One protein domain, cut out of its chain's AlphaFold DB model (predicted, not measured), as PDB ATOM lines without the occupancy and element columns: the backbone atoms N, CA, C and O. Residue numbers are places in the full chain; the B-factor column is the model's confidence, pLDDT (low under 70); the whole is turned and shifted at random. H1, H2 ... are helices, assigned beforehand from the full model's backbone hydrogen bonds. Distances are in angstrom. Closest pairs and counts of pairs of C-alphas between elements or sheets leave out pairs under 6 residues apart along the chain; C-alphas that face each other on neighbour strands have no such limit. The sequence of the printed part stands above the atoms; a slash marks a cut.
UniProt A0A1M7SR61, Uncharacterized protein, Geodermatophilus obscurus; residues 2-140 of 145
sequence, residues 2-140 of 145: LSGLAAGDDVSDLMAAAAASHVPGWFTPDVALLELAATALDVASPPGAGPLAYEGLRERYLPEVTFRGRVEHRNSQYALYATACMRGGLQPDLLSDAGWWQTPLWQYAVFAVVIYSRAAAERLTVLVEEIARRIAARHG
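Overview. This is residues 2 to 140 of the 145 residues of an uncharacterized protein of Geodermatophilus obscurus (UniProt A0A1M7SR61). Two long helices, H3 and H7, run side by side as the core of a rounded helical body. H5 crosses this pair on one side, H1, H2 and H8 cover it on the other, and the short H4 packs beside H7, while the short H6 lies at the rim near H5. The printed part has 139 residues with eight named helices, H1 to H8 in chain order, and no named strand; the class is all helix. It is compact, with a radius of gyration of the C-alphas of 13.9 A and spans of 39 by 30 by 29 A.

Arrangement. H1, residues 2 to 7, and H2, residues 11 to 19, form a helical hairpin: they touch at the C-alphas of Gly 4 and Leu 14, the closest pair at 6.3 A, and run opposite ways at a shallow tilt of 32 degrees. H3, residues 30 to 44, touches H7, residues 105 to 124, at a shallow tilt of 14 degrees, the same way; their closest C-alphas, of Ala 44 and Ala 120, are 3.8 A apart. H7 is the hub, touching five helices. With residues 106 to 114 alone it touches H2, closest at the C-alphas of Met 15 and Val 110, 6.6 A, at a steep tilt of 49 degrees. With residues 114 to 119 alone it touches H4, residues 57 to 61, closest at the C-alphas of Tyr 61 and Ile 115, 5.0 A. H5, residues 69 to 87, touches H7 at a steep tilt of 63 degrees, closest at the C-alphas of Ser 76 and Tyr 108, 5.2 A; H5 touches H7 with residues 75 to 83 alone, and H7 touches H5 with residues 105 to 112 alone. With residues 79 to 87 alone H5 touches H3, closest at the C-alphas of Ala 38 and Arg 87, 5.0 A. H6, residues 94 to 98, touches no helix but is near H5. H8, residues 128 to 138, touches H1, opposite ways at a shallow tilt of 27 degrees, with the C-alphas of Ala 6 and Glu 129 closest at 3.9 A. It also touches H3, closest at the C-alphas of Thr 39 and Ile 135, 6.1 A, and residues 117 to 121 of H7 alone, closest at those of Ala 121 and Val 128, 5.3 A. H5 and H8 are apart. In H1 to H8 every O i to N i+4 pair is within hydrogen-bond range.

Along the chain. H1 begins at C-alpha 2, (4.520, -2.163, -12.721). H3 is 20.8 A long from first to last C-alpha, H5 27.8 A and H8 15.4 A. H7, the longest helix, spans 28.4 A from C-alpha 105 at (-6.344, -0.656, 1.530). H8 ends at C-alpha 138, (12.442, -10.060, -8.058).

Size, cuts and confidence. The C-alphas farthest apart, of Pro 24 and Gly 48, are 39.6 A apart. The printed part has no cut. The link from H3 to H4, residues 45 to 56, is long. The mean pLDDT of the printed part is 95.7, and no printed residue is under 70.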
ATOM      1  N   LEU A   2       3.066  -2.360 -12.537       94.81
ATOM      2  CA  LEU A   2       4.520  -2.163 -12.721       94.81
ATOM      3  C   LEU A   2       4.927  -1.676 -14.123       94.81
ATOM      4  O   LEU A   2       5.809  -0.832 -14.216       94.81
ATOM      5  N   SER A   3       4.274  -2.142 -15.195       95.19
ATOM      6  CA  SER A   3       4.518  -1.613 -16.549       95.19
ATOM      7  C   SER A   3       4.169  -0.129 -16.666       95.19
ATOM      8  O   SER A   3       4.927   0.619 -17.263       95.19
ATOM      9  N   GLY A   4       3.077   0.311 -16.035       95.50
ATOM     10  CA  GLY A   4       2.720   1.730 -15.996       95.50
ATOM     11  C   GLY A   4       3.723   2.549 -15.188       95.50
ATOM     12  O   GLY A   4       4.184   3.597 -15.624       95.50
ATOM     13  N   LEU A   5       4.176   2.015 -14.046       96.00
ATOM     14  CA  LEU A   5       5.219   2.656 -13.243       96.00
ATOM     15  C   LEU A   5       6.525   2.796 -14.042       96.00
ATOM     16  O   LEU A   5       7.236   3.785 -13.888       96.00
ATOM     17  N   ALA A   6       6.820   1.814 -14.898       96.50
ATOM     18  CA  ALA A   6       7.953   1.851 -15.810       96.50
ATOM     19  C   ALA A   6       7.778   2.882 -16.935       96.50
ATOM     20  O   ALA A   6       8.714   3.619 -17.228       96.50
ATOM     21  N   ALA A   7       6.574   2.984 -17.498       95.88
ATOM     22  CA  ALA A   7       6.222   3.965 -18.523       95.88
ATOM     23  C   ALA A   7       6.165   5.414 -17.999       95.88
ATOM     24  O   ALA A   7       6.161   6.355 -18.790       95.88
ATOM     25  N   GLY A   8       6.160   5.602 -16.675       94.94
ATOM     26  CA  GLY A   8       6.026   6.916 -16.049       94.94
ATOM     27  C   GLY A   8       4.577   7.383 -15.913       94.94
ATOM     28  O   GLY A   8       4.354   8.584 -15.771       94.94
ATOM     29  N   ASP A   9       3.625   6.447 -15.937       97.19
ATOM     30  CA  ASP A   9       2.208   6.701 -15.685       97.19
ATOM     31  C   ASP A   9       2.017   7.426 -14.348       97.19
ATOM     32  O   ASP A   9       2.722   7.172 -13.357       97.19
ATOM     33  N   ASP A  10       1.041   8.331 -14.305       95.88
ATOM     34  CA  ASP A  10       0.735   9.057 -13.082       95.88
ATOM     35  C   ASP A  10       0.024   8.165 -12.047       95.88
ATOM     36  O   ASP A  10      -0.401   7.036 -12.311       95.88
ATOM     37  N   VAL A  11      -0.104   8.657 -10.812       96.06
ATOM     38  CA  VAL A  11      -0.724   7.868  -9.738       96.06
ATOM     39  C   VAL A  11      -2.175   7.477 -10.052       96.06
ATOM     40  O   VAL A  11      -2.615   6.418  -9.611       96.06
ATOM     41  N   SER A  12      -2.919   8.289 -10.806       95.69
ATOM     42  CA  SER A  12      -4.306   8.002 -11.179       95.69
ATOM     43  C   SER A  12      -4.373   6.836 -12.163       95.69
ATOM     44  O   SER A  12      -5.181   5.922 -11.981       95.69
ATOM     45  N   ASP A  13      -3.481   6.811 -13.147       96.94
ATOM     46  CA  ASP A  13      -3.359   5.714 -14.108       96.94
ATOM     47  C   ASP A  13      -2.938   4.406 -13.418       96.94
ATOM     48  O   ASP A  13      -3.532   3.343 -13.634       96.94
ATOM     49  N   LEU A  14      -1.982   4.480 -12.485       97.06
ATOM     50  CA  LEU A  14      -1.565   3.330 -11.675       97.06
ATOM     51  C   LEU A  14      -2.702   2.794 -10.799       97.06
ATOM     52  O   LEU A  14      -2.854   1.575 -10.651       97.06
ATOM     53  N   MET A  15      -3.510   3.691 -10.236       96.69
ATOM     54  CA  MET A  15      -4.702   3.349  -9.464       96.69
ATOM     55  C   MET A  15      -5.752   2.660 -10.333       96.69
ATOM     56  O   MET A  15      -6.291   1.635  -9.920       96.69
ATOM     57  N   ALA A  16      -6.006   3.160 -11.546       96.12
ATOM     58  CA  ALA A  16      -6.917   2.526 -12.495       96.12
ATOM     59  C   ALA A  16      -6.433   1.120 -12.892       96.12
ATOM     60  O   ALA A  16      -7.213   0.165 -12.888       96.12
ATOM     61  N   ALA A  17      -5.130   0.964 -13.144       95.31
ATOM     62  CA  ALA A  17      -4.531  -0.330 -13.450       95.31
ATOM     63  C   ALA A  17      -4.644  -1.329 -12.282       95.31
ATOM     64  O   ALA A  17      -4.861  -2.518 -12.509       95.31
ATOM     65  N   ALA A  18      -4.499  -0.870 -11.034       95.12
ATOM     66  CA  ALA A  18      -4.674  -1.709  -9.847       95.12
ATOM     67  C   ALA A  18      -6.151  -2.055  -9.585       95.12
ATOM     68  O   ALA A  18      -6.459  -3.190  -9.216       95.12
ATOM     69  N   ALA A  19      -7.067  -1.114  -9.831       94.56
ATOM     70  CA  ALA A  19      -8.502  -1.293  -9.625       94.56
ATOM     71  C   ALA A  19      -9.075  -2.467 -10.433       94.56
ATOM     72  O   ALA A  19      -9.959  -3.167  -9.947       94.56
ATOM     73  N   ALA A  20      -8.533  -2.737 -11.626       91.81
ATOM     74  CA  ALA A  20      -8.941  -3.868 -12.462       91.81
ATOM     75  C   ALA A  20      -8.734  -5.242 -11.795       91.81
ATOM     76  O   ALA A  20      -9.373  -6.216 -12.183       91.81
ATOM     77  N   SER A  21      -7.850  -5.327 -10.796       92.00
ATOM     78  CA  SER A  21      -7.588  -6.551 -10.024       92.00
ATOM     79  C   SER A  21      -8.312  -6.577  -8.675       92.00
ATOM     80  O   SER A  21      -8.119  -7.511  -7.901       92.00
ATOM     81  N   HIS A  22      -9.107  -5.552  -8.349       91.75
ATOM     82  CA  HIS A  22      -9.770  -5.469  -7.055       91.75
ATOM     83  C   HIS A  22     -10.948  -6.432  -6.942       91.75
ATOM     84  O   HIS A  22     -11.857  -6.429  -7.770       91.75
ATOM     85  N   VAL A  23     -10.953  -7.215  -5.862       90.19
ATOM     86  CA  VAL A  23     -12.054  -8.114  -5.516       90.19
ATOM     87  C   VAL A  23     -12.693  -7.632  -4.208       90.19
ATOM     88  O   VAL A  23     -12.060  -7.727  -3.154       90.19
ATOM     89  N   PRO A  24     -13.940  -7.125  -4.232       85.38
ATOM     90  CA  PRO A  24     -14.613  -6.650  -3.028       85.38
ATOM     91  C   PRO A  24     -14.683  -7.718  -1.928       85.38
ATOM     92  O   PRO A  24     -15.026  -8.870  -2.191       85.38
ATOM     93  N   GLY A  25     -14.379  -7.327  -0.689       81.81
ATOM     94  CA  GLY A  25     -14.375  -8.228   0.470       81.81
ATOM     95  C   GLY A  25     -13.131  -9.117   0.598       81.81
ATOM     96  O   GLY A  25     -13.033  -9.870   1.563       81.81
ATOM     97  N   TRP A  26     -12.174  -9.011  -0.327       86.75
ATOM     98  CA  TRP A  26     -10.894  -9.716  -0.286       86.75
ATOM     99  C   TRP A  26      -9.735  -8.716  -0.326       86.75
ATOM    100  O   TRP A  26      -9.848  -7.652  -0.927       86.75
ATOM    101  N   PHE A  27      -8.588  -9.084   0.250       86.94
ATOM    102  CA  PHE A  27      -7.351  -8.283   0.202       86.94
ATOM    103  C   PHE A  27      -6.588  -8.460  -1.120       86.94
ATOM    104  O   PHE A  27      -5.370  -8.647  -1.154       86.94
ATOM    105  N   THR A  28      -7.339  -8.456  -2.222       87.81
ATOM    106  CA  THR A  28      -6.816  -8.488  -3.586       87.81
ATOM    107  C   THR A  28      -7.145  -7.148  -4.252       87.81
ATOM    108  O   THR A  28      -8.330  -6.795  -4.320       87.81
ATOM    109  N   PRO A  29      -6.146  -6.391  -4.755       92.44
ATOM    110  CA  PRO A  29      -4.717  -6.724  -4.885       92.44
ATOM    111  C   PRO A  29      -3.829  -6.262  -3.704       92.44
ATOM    112  O   PRO A  29      -2.617  -6.149  -3.864       92.44
ATOM    113  N   ASP A  30      -4.405  -5.954  -2.543       95.38
ATOM    114  CA  ASP A  30      -3.750  -5.291  -1.406       95.38
ATOM    115  C   ASP A  30      -2.432  -5.958  -0.985       95.38
ATOM    116  O   ASP A  30      -1.406  -5.284  -0.909       95.38
ATOM    117  N   VAL A  31      -2.444  -7.280  -0.759       95.50
ATOM    118  CA  VAL A  31      -1.246  -8.030  -0.334       95.50
ATOM    119  C   VAL A  31      -0.154  -7.952  -1.395       95.50
ATOM    120  O   VAL A  31       0.968  -7.565  -1.083       95.50
ATOM    121  N   ALA A  32      -0.496  -8.240  -2.653       96.00
ATOM    122  CA  ALA A  32       0.458  -8.207  -3.756       96.00
ATOM    123  C   ALA A  32       1.088  -6.812  -3.903       96.00
ATOM    124  O   ALA A  32       2.299  -6.687  -4.050       96.00
ATOM    125  N   LEU A  33       0.299  -5.738  -3.795       98.12
ATOM    126  CA  LEU A  33       0.822  -4.370  -3.850       98.12
ATOM    127  C   LEU A  33       1.761  -4.053  -2.680       98.12
ATOM    128  O   LEU A  33       2.794  -3.417  -2.892       98.12
ATOM    129  N   LEU A  34       1.443  -4.500  -1.463       98.44
ATOM    130  CA  LEU A  34       2.334  -4.325  -0.314       98.44
ATOM    131  C   LEU A  34       3.637  -5.125  -0.468       98.44
ATOM    132  O   LEU A  34       4.691  -4.639  -0.066       98.44
ATOM    133  N   GLU A  35       3.617  -6.297  -1.106       98.06
ATOM    134  CA  GLU A  35       4.831  -7.062  -1.437       98.06
ATOM    135  C   GLU A  35       5.704  -6.344  -2.480       98.06
ATOM    136  O   GLU A  35       6.933  -6.278  -2.335       98.06
ATOM    137  N   LEU A  36       5.090  -5.737  -3.503       98.50
ATOM    138  CA  LEU A  36       5.800  -4.879  -4.459       98.50
ATOM    139  C   LEU A  36       6.426  -3.670  -3.748       98.50
ATOM    140  O   LEU A  36       7.596  -3.353  -3.969       98.50
ATOM    141  N   ALA A  37       5.679  -3.032  -2.845       98.62
ATOM    142  CA  ALA A  37       6.160  -1.910  -2.047       98.62
ATOM    143  C   ALA A  37       7.309  -2.331  -1.111       98.62
ATOM    144  O   ALA A  37       8.296  -1.607  -0.980       98.62
ATOM    145  N   ALA A  38       7.230  -3.521  -0.510       98.56
ATOM    146  CA  ALA A  38       8.268  -4.059   0.372       98.56
ATOM    147  C   ALA A  38       9.554  -4.337  -0.410       98.56
ATOM    148  O   ALA A  38      10.655  -4.054   0.063       98.56
ATOM    149  N   THR A  39       9.404  -4.811  -1.645       98.44
ATOM    150  CA  THR A  39      10.508  -5.005  -2.585       98.44
ATOM    151  C   THR A  39      11.156  -3.674  -2.959       98.44
ATOM    152  O   THR A  39      12.380  -3.566  -2.931       98.44
ATOM    153  N   ALA A  40      10.357  -2.644  -3.248       98.50
ATOM    154  CA  ALA A  40      10.853  -1.296  -3.513       98.50
ATOM    155  C   ALA A  40      11.599  -0.710  -2.300       98.50
ATOM    156  O   ALA A  40      12.685  -0.151  -2.451       98.50
ATOM    157  N   LEU A  41      11.065  -0.892  -1.086       98.38
ATOM    158  CA  LEU A  41      11.717  -0.472   0.156       98.38
ATOM    159  C   LEU A  41      13.039  -1.216   0.383       98.38
ATOM    160  O   LEU A  41      14.007  -0.614   0.847       98.38
ATOM    161  N   ASP A  42      13.109  -2.500   0.041       97.44
ATOM    162  CA  ASP A  42      14.356  -3.255   0.116       97.44
ATOM    163  C   ASP A  42      15.411  -2.741  -0.868       97.44
ATOM    164  O   ASP A  42      16.572  -2.584  -0.492       97.44
ATOM    165  N   VAL A  43      15.006  -2.379  -2.089       97.25
ATOM    166  CA  VAL A  43      15.893  -1.714  -3.055       97.25
ATOM    167  C   VAL A  43      16.343  -0.336  -2.543       97.25
ATOM    168  O   VAL A  43      17.509   0.021  -2.705       97.25
ATOM    169  N   ALA A  44      15.457   0.429  -1.898       97.06
ATOM    170  CA  ALA A  44      15.771   1.757  -1.371       97.06
ATOM    171  C   ALA A  44      16.670   1.730  -0.126       97.06
ATOM    172  O   ALA A  44      17.361   2.705   0.173       97.06
ATOM    173  N   SER A  45      16.611   0.661   0.662       95.56
ATOM    174  CA  SER A  45      17.274   0.588   1.962       95.56
ATOM    175  C   SER A  45      17.834  -0.810   2.229       95.56
ATOM    176  O   SER A  45      17.444  -1.420   3.228       95.56
ATOM    177  N   PRO A  46      18.751  -1.325   1.388       92.38
ATOM    178  CA  PRO A  46      19.310  -2.665   1.554       92.38
ATOM    179  C   PRO A  46      20.015  -2.825   2.913       92.38
ATOM    180  O   PRO A  46      20.324  -1.824   3.569       92.38
ATOM    181  N   PRO A  47      20.289  -4.061   3.370       87.62
ATOM    182  CA  PRO A  47      21.019  -4.290   4.615       87.62
ATOM    183  C   PRO A  47      22.313  -3.464   4.687       87.62
ATOM    184  O   PRO A  47      23.129  -3.490   3.770       87.62
ATOM    185  N   GLY A  48      22.482  -2.706   5.772       88.94
ATOM    186  CA  GLY A  48      23.618  -1.799   5.972       88.94
ATOM    187  C   GLY A  48      23.419  -0.370   5.447       88.94
ATOM    188  O   GLY A  48      24.152   0.523   5.869       88.94
ATOM    189  N   ALA A  49      22.417  -0.108   4.602       91.50
ATOM    190  CA  ALA A  49      22.019   1.257   4.262       91.50
ATOM    191  C   ALA A  49      21.199   1.886   5.401       91.50
ATOM    192  O   ALA A  49      20.442   1.205   6.098       91.50
ATOM    193  N   GLY A  50      21.318   3.206   5.578       91.00
ATOM    194  CA  GLY A  50      20.500   3.937   6.547       91.00
ATOM    195  C   GLY A  50      18.999   3.859   6.217       91.00
ATOM    196  O   GLY A  50      18.634   3.837   5.033       91.00
ATOM    197  N   PRO A  51      18.107   3.859   7.224       92.75
ATOM    198  CA  PRO A  51      16.665   3.751   7.004       92.75
ATOM    199  C   PRO A  51      16.118   4.956   6.227       92.75
ATOM    200  O   PRO A  51      16.716   6.033   6.218       92.75
ATOM    201  N   LEU A  52      14.971   4.790   5.564       94.62
ATOM    202  CA  LEU A  52      14.185   5.924   5.074       94.62
ATOM    203  C   LEU A  52      13.447   6.569   6.251       94.62
ATOM    204  O   LEU A  52      12.746   5.883   6.995       94.62
ATOM    205  N   ALA A  53      13.593   7.884   6.412       94.94
ATOM    206  CA  ALA A  53      12.797   8.631   7.375       94.94
ATOM    207  C   ALA A  53      11.340   8.692   6.901       94.94
ATOM    208  O   ALA A  53      11.072   8.947   5.729       94.94
ATOM    209  N   TYR A  54      10.402   8.455   7.817       95.25
ATOM    210  CA  TYR A  54       8.977   8.598   7.523       95.25
ATOM    211  C   TYR A  54       8.558  10.072   7.395       95.25
ATOM    212  O   TYR A  54       7.667  10.402   6.614       95.25
ATOM    213  N   GLU A  55       9.191  10.961   8.162       94.88
ATOM    214  CA  GLU A  55       8.907  12.395   8.137       94.88
ATOM    215  C   GLU A  55       9.117  12.976   6.730       94.88
ATOM    216  O   GLU A  55      10.175  12.799   6.125       94.88
ATOM    217  N   GLY A  56       8.087  13.639   6.193       94.69
ATOM    218  CA  GLY A  56       8.108  14.249   4.860       94.69
ATOM    219  C   GLY A  56       8.099  13.263   3.686       94.69
ATOM    220  O   GLY A  56       8.191  13.690   2.535       94.69
ATOM    221  N   LEU A  57       8.018  11.949   3.937       96.12
ATOM    222  CA  LEU A  57       8.180  10.928   2.896       96.12
ATOM    223  C   LEU A  57       7.093  11.027   1.816       96.12
ATOM    224  O   LEU A  57       7.381  10.919   0.626       96.12
ATOM    225  N   ARG A  58       5.844  11.254   2.228       96.56
ATOM    226  CA  ARG A  58       4.698  11.348   1.312       96.56
ATOM    227  C   ARG A  58       4.724  12.653   0.540       96.56
ATOM    228  O   ARG A  58       4.532  12.651  -0.664       96.56
ATOM    229  N   GLU A  59       5.014  13.747   1.229       95.81
ATOM    230  CA  GLU A  59       5.083  15.086   0.656       95.81
ATOM    231  C   GLU A  59       6.194  15.174  -0.398       95.81
ATOM    232  O   GLU A  59       6.027  15.825  -1.426       95.81
ATOM    233  N   ARG A  60       7.313  14.474  -0.173       97.31
ATOM    234  CA  ARG A  60       8.443  14.425  -1.105       97.31
ATOM    235  C   ARG A  60       8.192  13.529  -2.314       97.31
ATOM    236  O   ARG A  60       8.539  13.914  -3.425       97.31
ATOM    237  N   TYR A  61       7.654  12.326  -2.105       97.94
ATOM    238  CA  TYR A  61       7.594  11.298  -3.154       97.94
ATOM    239  C   TYR A  61       6.205  11.066  -3.740       97.94
ATOM    240  O   TYR A  61       6.078  10.310  -4.699       97.94
ATOM    241  N   LEU A  62       5.175  11.709  -3.207       97.44
ATOM    242  CA  LEU A  62       3.823  11.699  -3.754       97.44
ATOM    243  C   LEU A  62       3.151  13.081  -3.605       97.44
ATOM    244  O   LEU A  62       2.068  13.177  -3.022       97.44
ATOM    245  N   PRO A  63       3.788  14.167  -4.091       96.75
ATOM    246  CA  PRO A  63       3.261  15.528  -3.956       96.75
ATOM    247  C   PRO A  63       1.927  15.745  -4.686       96.75
ATOM    248  O   PRO A  63       1.194  16.675  -4.363       96.75
ATOM    249  N   GLU A  64       1.605  14.905  -5.671       95.94
ATOM    250  CA  GLU A  64       0.367  14.988  -6.442       95.94
ATOM    251  C   GLU A  64      -0.880  14.506  -5.673       95.94
ATOM    252  O   GLU A  64      -2.001  14.791  -6.095       95.94
ATOM    253  N   VAL A  65      -0.716  13.812  -4.536       96.06
ATOM    254  CA  VAL A  65      -1.835  13.324  -3.711       96.06
ATOM    255  C   VAL A  65      -1.988  14.163  -2.448       96.06
ATOM    256  O   VAL A  65      -1.169  14.120  -1.531       96.06
ATOM    257  N   THR A  66      -3.118  14.859  -2.345       94.06
ATOM    258  CA  THR A  66      -3.508  15.565  -1.121       94.06
ATOM    259  C   THR A  66      -4.310  14.645  -0.207       94.06
ATOM    260  O   THR A  66      -5.502  14.441  -0.432       94.06
ATOM    261  N   PHE A  67      -3.685  14.151   0.863       93.25
ATOM    262  CA  PHE A  67      -4.378  13.416   1.926       93.25
ATOM    263  C   PHE A  67      -5.252  14.360   2.762       93.25
ATOM    264  O   PHE A  67      -4.770  15.351   3.316       93.25
ATOM    265  N   ARG A  68      -6.545  14.059   2.871       92.31
ATOM    266  CA  ARG A  68      -7.547  14.880   3.555       92.31
ATOM    267  C   ARG A  68      -7.937  14.279   4.900       92.31
ATOM    268  O   ARG A  68      -8.534  13.210   5.007       92.31
ATOM    269  N   GLY A  69      -7.669  15.043   5.956       94.06
ATOM    270  CA  GLY A  69      -8.090  14.702   7.310       94.06
ATOM    271  C   GLY A  69      -7.363  13.490   7.899       94.06
ATOM    272  O   GLY A  69      -6.513  12.847   7.289       94.06
ATOM    273  N   ARG A  70      -7.686  13.183   9.160       95.25
ATOM    274  CA  ARG A  70      -6.932  12.198   9.956       95.25
ATOM    275  C   ARG A  70      -7.026  10.768   9.421       95.25
ATOM    276  O   ARG A  70      -6.082  10.007   9.604       95.25
ATOM    277  N   VAL A  71      -8.150  10.410   8.799       96.00
ATOM    278  CA  VAL A  71      -8.391   9.047   8.304       96.00
ATOM    279  C   VAL A  71      -7.447   8.731   7.150       96.00
ATOM    280  O   VAL A  71      -6.674   7.787   7.253       96.00
ATOM    281  N   GLU A  72      -7.416   9.559   6.105       96.19
ATOM    282  CA  GLU A  72      -6.534   9.321   4.957       96.19
ATOM    283  C   GLU A  72      -5.054   9.359   5.353       96.19
ATOM    284  O   GLU A  72      -4.275   8.509   4.917       96.19
ATOM    285  N   HIS A  73      -4.668  10.283   6.244       96.00
ATOM    286  CA  HIS A  73      -3.305  10.321   6.771       96.00
ATOM    287  C   HIS A  73      -2.927   9.031   7.506       96.00
ATOM    288  O   HIS A  73      -1.804   8.558   7.327       96.00
ATOM    289  N   ARG A  74      -3.830   8.470   8.319       96.88
ATOM    290  CA  ARG A  74      -3.577   7.238   9.078       96.88
ATOM    291  C   ARG A  74      -3.577   6.004   8.181       96.88
ATOM    292  O   ARG A  74      -2.730   5.142   8.370       96.88
ATOM    293  N   ASN A  75      -4.458   5.946   7.191       97.81
ATOM    294  CA  ASN A  75      -4.528   4.822   6.260       97.81
ATOM    295  C   ASN A  75      -3.280   4.757   5.367       97.81
ATOM    296  O   ASN A  75      -2.670   3.702   5.215       97.81
ATOM    297  N   SER A  76      -2.838   5.910   4.855       97.62
ATOM    298  CA  SER A  76      -1.578   6.034   4.114       97.62
ATOM    299  C   SER A  76      -0.364   5.673   4.978       97.62
ATOM    300  O   SER A  76       0.507   4.916   4.552       97.62
ATOM    301  N   GLN A  77      -0.327   6.153   6.228       98.06
ATOM    302  CA  GLN A  77       0.722   5.791   7.185       98.06
ATOM    303  C   GLN A  77       0.760   4.284   7.447       98.06
ATOM    304  O   GLN A  77       1.835   3.688   7.467       98.06
ATOM    305  N   TYR A  78      -0.409   3.676   7.642       98.38
ATOM    306  CA  TYR A  78      -0.520   2.247   7.870       98.38
ATOM    307  C   TYR A  78       0.032   1.454   6.686       98.38
ATOM    308  O   TYR A  78       0.840   0.568   6.915       98.38
ATOM    309  N   ALA A  79      -0.303   1.797   5.436       98.56
ATOM    310  CA  ALA A  79       0.231   1.085   4.270       98.56
ATOM    311  C   ALA A  79       1.772   1.134   4.198       98.56
ATOM    312  O   ALA A  79       2.416   0.121   3.919       98.56
ATOM    313  N   LEU A  80       2.379   2.283   4.521       98.62
ATOM    314  CA  LEU A  80       3.838   2.428   4.598       98.62
ATOM    315  C   LEU A  80       4.442   1.570   5.727       98.62
ATOM    316  O   LEU A  80       5.450   0.896   5.531       98.62
ATOM    317  N   TYR A  81       3.819   1.540   6.905       98.44
ATOM    318  CA  TYR A  81       4.311   0.735   8.029       98.44
ATOM    319  C   TYR A  81       4.084  -0.764   7.842       98.44
ATOM    320  O   TYR A  81       4.996  -1.540   8.105       98.44
ATOM    321  N   ALA A  82       2.930  -1.170   7.318       98.50
ATOM    322  CA  ALA A  82       2.640  -2.544   6.925       98.50
ATOM    323  C   ALA A  82       3.687  -3.048   5.922       98.50
ATOM    324  O   ALA A  82       4.251  -4.123   6.105       98.50
ATOM    325  N   THR A  83       4.040  -2.221   4.934       98.56
ATOM    326  CA  THR A  83       5.129  -2.511   3.991       98.56
ATOM    327  C   THR A  83       6.470  -2.731   4.703       98.56
ATOM    328  O   THR A  83       7.192  -3.683   4.403       98.56
ATOM    329  N   ALA A  84       6.818  -1.869   5.663       97.94
ATOM    330  CA  ALA A  84       8.051  -2.004   6.438       97.94
ATOM    331  C   ALA A  84       8.059  -3.269   7.316       97.94
ATOM    332  O   ALA A  84       9.092  -3.936   7.398       97.94
ATOM    333  N   CYS A  85       6.921  -3.628   7.919       97.94
ATOM    334  CA  CYS A  85       6.740  -4.889   8.639       97.94
ATOM    335  C   CYS A  85       6.972  -6.088   7.716       97.94
ATOM    336  O   CYS A  85       7.796  -6.942   8.041       97.94
ATOM    337  N   MET A  86       6.329  -6.104   6.543       97.62
ATOM    338  CA  MET A  86       6.456  -7.188   5.565       97.62
ATOM    339  C   MET A  86       7.896  -7.347   5.087       97.62
ATOM    340  O   MET A  86       8.429  -8.454   5.094       97.62
ATOM    341  N   ARG A  87       8.578  -6.238   4.774       96.44
ATOM    342  CA  ARG A  87      10.013  -6.265   4.465       96.44
ATOM    343  C   ARG A  87      10.840  -6.852   5.616       96.44
ATOM    344  O   ARG A  87      11.810  -7.562   5.373       96.44
ATOM    345  N   GLY A  88      10.481  -6.533   6.857       94.81
ATOM    346  CA  GLY A  88      11.118  -7.068   8.062       94.81
ATOM    347  C   GLY A  88      10.783  -8.534   8.368       94.81
ATOM    348  O   GLY A  88      11.280  -9.056   9.361       94.81
ATOM    349  N   GLY A  89       9.956  -9.193   7.550       95.75
ATOM    350  CA  GLY A  89       9.527 -10.580   7.744       95.75
ATOM    351  C   GLY A  89       8.309 -10.747   8.659       95.75
ATOM    352  O   GLY A  89       7.982 -11.874   9.024       95.75
ATOM    353  N   LEU A  90       7.635  -9.656   9.035       97.00
ATOM    354  CA  LEU A  90       6.397  -9.689   9.812       97.00
ATOM    355  C   LEU A  90       5.191  -9.466   8.901       97.00
ATOM    356  O   LEU A  90       5.039  -8.393   8.318       97.00
ATOM    357  N   GLN A  91       4.289 -10.444   8.852       95.12
ATOM    358  CA  GLN A  91       3.013 -10.290   8.164       95.12
ATOM    359  C   GLN A  91       2.032  -9.489   9.042       95.12
ATOM    360  O   GLN A  91       1.718  -9.940  10.147       95.12
ATOM    361  N   PRO A  92       1.540  -8.323   8.592       95.62
ATOM    362  CA  PRO A  92       0.518  -7.563   9.308       95.62
ATOM    363  C   PRO A  92      -0.844  -8.269   9.249       95.62
ATOM    364  O   PRO A  92      -1.185  -8.902   8.247       95.62
ATOM    365  N   ASP A  93      -1.648  -8.126  10.306       95.12
ATOM    366  CA  ASP A  93      -3.029  -8.621  10.336       95.12
ATOM    367  C   ASP A  93      -3.956  -7.641   9.603       95.12
ATOM    368  O   ASP A  93      -4.693  -6.853  10.196       95.12
ATOM    369  N   LEU A  94      -3.894  -7.690   8.269       94.25
ATOM    370  CA  LEU A  94      -4.639  -6.780   7.398       94.25
ATOM    371  C   LEU A  94      -6.151  -6.838   7.651       94.25
ATOM    372  O   LEU A  94      -6.828  -5.816   7.550       94.25
ATOM    373  N   LEU A  95      -6.685  -8.015   7.998       93.19
ATOM    374  CA  LEU A  95      -8.113  -8.192   8.238       93.19
ATOM    375  C   LEU A  95      -8.560  -7.422   9.483       93.19
ATOM    376  O   LEU A  95      -9.529  -6.664   9.409       93.19
ATOM    377  N   SER A  96      -7.838  -7.570  10.592       93.88
ATOM    378  CA  SER A  96      -8.138  -6.845  11.831       93.88
ATOM    379  C   SER A  96      -7.853  -5.346  11.711       93.88
ATOM    380  O   SER A  96      -8.610  -4.516  12.222       93.88
ATOM    381  N   ASP A  97      -6.781  -4.981  11.012       94.06
ATOM    382  CA  ASP A  97      -6.305  -3.603  10.955       94.06
ATOM    383  C   ASP A  97      -7.065  -2.739   9.939       94.06
ATOM    384  O   ASP A  97      -7.347  -1.567  10.212       94.06
ATOM    385  N   ALA A  98      -7.387  -3.312   8.773       94.81
ATOM    386  CA  ALA A  98      -7.906  -2.596   7.608       94.81
ATOM    387  C   ALA A  98      -9.218  -3.158   7.035       94.81
ATOM    388  O   ALA A  98      -9.859  -2.490   6.224       94.81
ATOM    389  N   GLY A  99      -9.680  -4.336   7.473       92.00
ATOM    390  CA  GLY A  99     -10.882  -4.982   6.922       92.00
ATOM    391  C   GLY A  99     -12.194  -4.227   7.165       92.00
ATOM    392  O   GLY A  99     -13.190  -4.485   6.497       92.00
ATOM    393  N   TRP A 100     -12.202  -3.279   8.101       90.50
ATOM    394  CA  TRP A 100     -13.355  -2.440   8.448       90.50
ATOM    395  C   TRP A 100     -13.272  -1.020   7.863       90.50
ATOM    396  O   TRP A 100     -14.118  -0.172   8.164       90.50
ATOM    397  N   TRP A 101     -12.248  -0.722   7.058       94.44
ATOM    398  CA  TRP A 101     -12.089   0.601   6.462       94.44
ATOM    399  C   TRP A 101     -13.128   0.867   5.374       94.44
ATOM    400  O   TRP A 101     -13.535  -0.024   4.636       94.44
ATOM    401  N   GLN A 102     -13.521   2.136   5.248       90.00
ATOM    402  CA  GLN A 102     -14.405   2.586   4.169       90.00
ATOM    403  C   GLN A 102     -13.682   2.617   2.817       90.00
ATOM    404  O   GLN A 102     -14.238   2.207   1.803       90.00
ATOM    405  N   THR A 103     -12.435   3.093   2.808       92.06
ATOM    406  CA  THR A 103     -11.589   3.093   1.611       92.06
ATOM    407  C   THR A 103     -10.757   1.813   1.584       92.06
ATOM    408  O   THR A 103     -10.049   1.557   2.563       92.06
ATOM    409  N   PRO A 104     -10.786   1.037   0.486       94.25
ATOM    410  CA  PRO A 104      -9.971  -0.165   0.347       94.25
ATOM    411  C   PRO A 104      -8.472   0.109   0.537       94.25
ATOM    412  O   PRO A 104      -7.948   1.115   0.048       94.25
ATOM    413  N   LEU A 105      -7.768  -0.803   1.216       96.75
ATOM    414  CA  LEU A 105      -6.344  -0.656   1.530       96.75
ATOM    415  C   LEU A 105      -5.468  -0.603   0.266       96.75
ATOM    416  O   LEU A 105      -4.478   0.129   0.258       96.75
ATOM    417  N   TRP A 106      -5.852  -1.285  -0.818       97.19
ATOM    418  CA  TRP A 106      -5.082  -1.334  -2.064       97.19
ATOM    419  C   TRP A 106      -4.780   0.056  -2.625       97.19
ATOM    420  O   TRP A 106      -3.713   0.256  -3.197       97.19
ATOM    421  N   GLN A 107      -5.661   1.036  -2.404       97.44
ATOM    422  CA  GLN A 107      -5.439   2.420  -2.826       97.44
ATOM    423  C   GLN A 107      -4.190   3.010  -2.160       97.44
ATOM    424  O   GLN A 107      -3.306   3.564  -2.811       97.44
ATOM    425  N   TYR A 108      -4.067   2.815  -0.848       98.12
ATOM    426  CA  TYR A 108      -2.901   3.251  -0.085       98.12
ATOM    427  C   TYR A 108      -1.680   2.357  -0.332       98.12
ATOM    428  O   TYR A 108      -0.549   2.835  -0.235       98.12
ATOM    429  N   ALA A 109      -1.883   1.090  -0.702       98.44
ATOM    430  CA  ALA A 109      -0.800   0.212  -1.131       98.44
ATOM    431  C   ALA A 109      -0.181   0.678  -2.464       98.44
ATOM    432  O   ALA A 109       1.042   0.698  -2.575       98.44
ATOM    433  N   VAL A 110      -0.976   1.154  -3.436       98.50
ATOM    434  CA  VAL A 110      -0.447   1.799  -4.659       98.50
ATOM    435  C   VAL A 110       0.427   3.000  -4.296       98.50
ATOM    436  O   VAL A 110       1.546   3.115  -4.799       98.50
ATOM    437  N   PHE A 111      -0.029   3.858  -3.378       98.56
ATOM    438  CA  PHE A 111       0.771   4.992  -2.904       98.56
ATOM    439  C   PHE A 111       2.097   4.540  -2.286       98.56
ATOM    440  O   PHE A 111       3.135   5.132  -2.579       98.56
ATOM    441  N   ALA A 112       2.092   3.470  -1.486       98.75
ATOM    442  CA  ALA A 112       3.313   2.904  -0.920       98.75
ATOM    443  C   ALA A 112       4.285   2.412  -2.009       98.75
ATOM    444  O   ALA A 112       5.479   2.708  -1.924       98.75
ATOM    445  N   VAL A 113       3.795   1.737  -3.060       98.75
ATOM    446  CA  VAL A 113       4.635   1.317  -4.197       98.75
ATOM    447  C   VAL A 113       5.291   2.526  -4.864       98.75
ATOM    448  O   VAL A 113       6.504   2.516  -5.072       98.75
ATOM    449  N   VAL A 114       4.525   3.579  -5.168       98.69
ATOM    450  CA  VAL A 114       5.049   4.790  -5.825       98.69
ATOM    451  C   VAL A 114       6.087   5.488  -4.946       98.69
ATOM    452  O   VAL A 114       7.189   5.783  -5.414       98.69
ATOM    453  N   ILE A 115       5.772   5.693  -3.664       98.75
ATOM    454  CA  ILE A 115       6.651   6.361  -2.699       98.75
ATOM    455  C   ILE A 115       7.985   5.626  -2.579       98.75
ATOM    456  O   ILE A 115       9.041   6.238  -2.744       98.75
ATOM    457  N   TYR A 116       7.964   4.316  -2.319       98.75
ATOM    458  CA  TYR A 116       9.203   3.561  -2.149       98.75
ATOM    459  C   TYR A 116       9.974   3.398  -3.456       98.75
ATOM    460  O   TYR A 116      11.203   3.403  -3.426       98.75
ATOM    461  N   SER A 117       9.292   3.331  -4.602       98.69
ATOM    462  CA  SER A 117       9.968   3.254  -5.901       98.69
ATOM    463  C   SER A 117      10.688   4.556  -6.246       98.69
ATOM    464  O   SER A 117      11.840   4.528  -6.674       98.69
ATOM    465  N   ARG A 118      10.056   5.708  -5.997       98.56
ATOM    466  CA  ARG A 118      10.687   7.027  -6.170       98.56
ATOM    467  C   ARG A 118      11.818   7.255  -5.165       98.56
ATOM    468  O   ARG A 118      12.875   7.744  -5.551       98.56
ATOM    469  N   ALA A 119      11.649   6.828  -3.912       98.50
ATOM    470  CA  ALA A 119      12.714   6.883  -2.910       98.50
ATOM    471  C   ALA A 119      13.919   6.000  -3.283       98.50
ATOM    472  O   ALA A 119      15.066   6.407  -3.096       98.50
ATOM    473  N   ALA A 120      13.675   4.806  -3.834       98.44
ATOM    474  CA  ALA A 120      14.723   3.933  -4.354       98.44
ATOM    475  C   ALA A 120      15.458   4.573  -5.538       98.44
ATOM    476  O   ALA A 120      16.688   4.577  -5.563       98.44
ATOM    477  N   ALA A 121      14.707   5.131  -6.489       98.50
ATOM    478  CA  ALA A 121      15.244   5.804  -7.666       98.50
ATOM    479  C   ALA A 121      16.163   6.969  -7.272       98.50
ATOM    480  O   ALA A 121      17.294   7.046  -7.748       98.50
ATOM    481  N   GLU A 122      15.720   7.811  -6.331       97.75
ATOM    482  CA  GLU A 122      16.519   8.924  -5.814       97.75
ATOM    483  C   GLU A 122      17.804   8.435  -5.129       97.75
ATOM    484  O   GLU A 122      18.892   8.907  -5.452       97.75
ATOM    485  N   ARG A 123      17.708   7.459  -4.216       96.44
ATOM    486  CA  ARG A 123      18.875   6.950  -3.473       96.44
ATOM    487  C   ARG A 123      19.923   6.280  -4.352       96.44
ATOM    488  O   ARG A 123      21.100   6.289  -4.001       96.44
ATOM    489  N   LEU A 124      19.493   5.664  -5.447       96.88
ATOM    490  CA  LEU A 124      20.366   4.956  -6.377       96.88
ATOM    491  C   LEU A 124      20.785   5.823  -7.573       96.88
ATOM    492  O   LEU A 124      21.582   5.362  -8.387       96.88
ATOM    493  N   THR A 125      20.270   7.052  -7.681       97.62
ATOM    494  CA  THR A 125      20.483   7.951  -8.825       97.62
ATOM    495  C   THR A 125      20.121   7.274 -10.157       97.62
ATOM    496  O   THR A 125      20.864   7.340 -11.136       97.62
ATOM    497  N   VAL A 126      18.978   6.583 -10.193       98.31
ATOM    498  CA  VAL A 126      18.441   5.914 -11.392       98.31
ATOM    499  C   VAL A 126      17.013   6.367 -11.684       98.31
ATOM    500  O   VAL A 126      16.377   7.025 -10.866       98.31
ATOM    501  N   LEU A 127      16.491   6.010 -12.856       97.94
ATOM    502  CA  LEU A 127      15.097   6.272 -13.212       97.94
ATOM    503  C   LEU A 127      14.145   5.325 -12.463       97.94
ATOM    504  O   LEU A 127      14.492   4.180 -12.173       97.94
ATOM    505  N   VAL A 128      12.913   5.778 -12.210       97.94
ATOM    506  CA  VAL A 128      11.844   4.941 -11.621       97.94
ATOM    507  C   VAL A 128      11.564   3.705 -12.479       97.94
ATOM    508  O   VAL A 128      11.298   2.635 -11.939       97.94
ATOM    509  N   GLU A 129      11.725   3.820 -13.796       97.56
ATOM    510  CA  GLU A 129      11.631   2.703 -14.737       97.56
ATOM    511  C   GLU A 129      12.563   1.539 -14.381       97.56
ATOM    512  O   GLU A 129      12.147   0.381 -14.327       97.56
ATOM    513  N   GLU A 130      13.819   1.845 -14.060       97.88
ATOM    514  CA  GLU A 130      14.798   0.842 -13.651       97.88
ATOM    515  C   GLU A 130      14.389   0.171 -12.332       97.88
ATOM    516  O   GLU A 130      14.548  -1.039 -12.166       97.88
ATOM    517  N   ILE A 131      13.805   0.929 -11.401       98.38
ATOM    518  CA  ILE A 131      13.278   0.373 -10.152       98.38
ATOM    519  C   ILE A 131      12.095  -0.559 -10.424       98.38
ATOM    520  O   ILE A 131      12.068  -1.666  -9.886       98.38
ATOM    521  N   ALA A 132      11.160  -0.163 -11.288       98.06
ATOM    522  CA  ALA A 132      10.022  -0.994 -11.673       98.06
ATOM    523  C   ALA A 132      10.479  -2.329 -12.286       98.06
ATOM    524  O   ALA A 132       9.978  -3.384 -11.891       98.06
ATOM    525  N   ARG A 133      11.492  -2.309 -13.167       97.25
ATOM    526  CA  ARG A 133      12.099  -3.528 -13.732       97.25
ATOM    527  C   ARG A 133      12.759  -4.405 -12.666       97.25
ATOM    528  O   ARG A 133      12.570  -5.618 -12.680       97.25
ATOM    529  N   ARG A 134      13.491  -3.822 -11.709       97.62
ATOM    530  CA  ARG A 134      14.099  -4.576 -10.591       97.62
ATOM    531  C   ARG A 134      13.056  -5.228  -9.693       97.62
ATOM    532  O   ARG A 134      13.262  -6.356  -9.251       97.62
ATOM    533  N   ILE A 135      11.957  -4.527  -9.422       97.94
ATOM    534  CA  ILE A 135      10.830  -5.085  -8.673       97.94
ATOM    535  C   ILE A 135      10.243  -6.258  -9.459       97.94
ATOM    536  O   ILE A 135      10.161  -7.353  -8.917       97.94
ATOM    537  N   ALA A 136       9.920  -6.071 -10.741       97.12
ATOM    538  CA  ALA A 136       9.372  -7.132 -11.584       97.12
ATOM    539  C   ALA A 136      10.272  -8.379 -11.614       97.12
ATOM    540  O   ALA A 136       9.806  -9.479 -11.327       97.12
ATOM    541  N   ALA A 137      11.579  -8.197 -11.829       96.81
ATOM    542  CA  ALA A 137      12.549  -9.288 -11.854       96.81
ATOM    543  C   ALA A 137      12.596 -10.077 -10.533       96.81
ATOM    544  O   ALA A 137      12.676 -11.304 -10.547       96.81
ATOM    545  N   ARG A 138      12.494  -9.401  -9.379       95.94
ATOM    546  CA  ARG A 138      12.442 -10.060  -8.058       95.94
ATOM    547  C   ARG A 138      11.164 -10.868  -7.831       95.94
ATOM    548  O   ARG A 138      11.169 -11.768  -6.999       95.94
ATOM    549  N   HIS A 139      10.107 -10.564  -8.576       95.56
ATOM    550  CA  HIS A 139       8.835 -11.287  -8.568       95.56
ATOM    551  C   HIS A 139       8.719 -12.298  -9.721       95.56
ATOM    552  O   HIS A 139       7.656 -12.878  -9.917       95.56
ATOM    553  N   GLY A 140       9.793 -12.523 -10.489       94.94
ATOM    554  CA  GLY A 140       9.777 -13.432 -11.641       94.94
ATOM    555  C   GLY A 140       8.887 -12.947 -12.790       94.94
ATOM    556  O   GLY A 140       8.373 -13.763 -13.550       94.94
TER     557      GLY A 140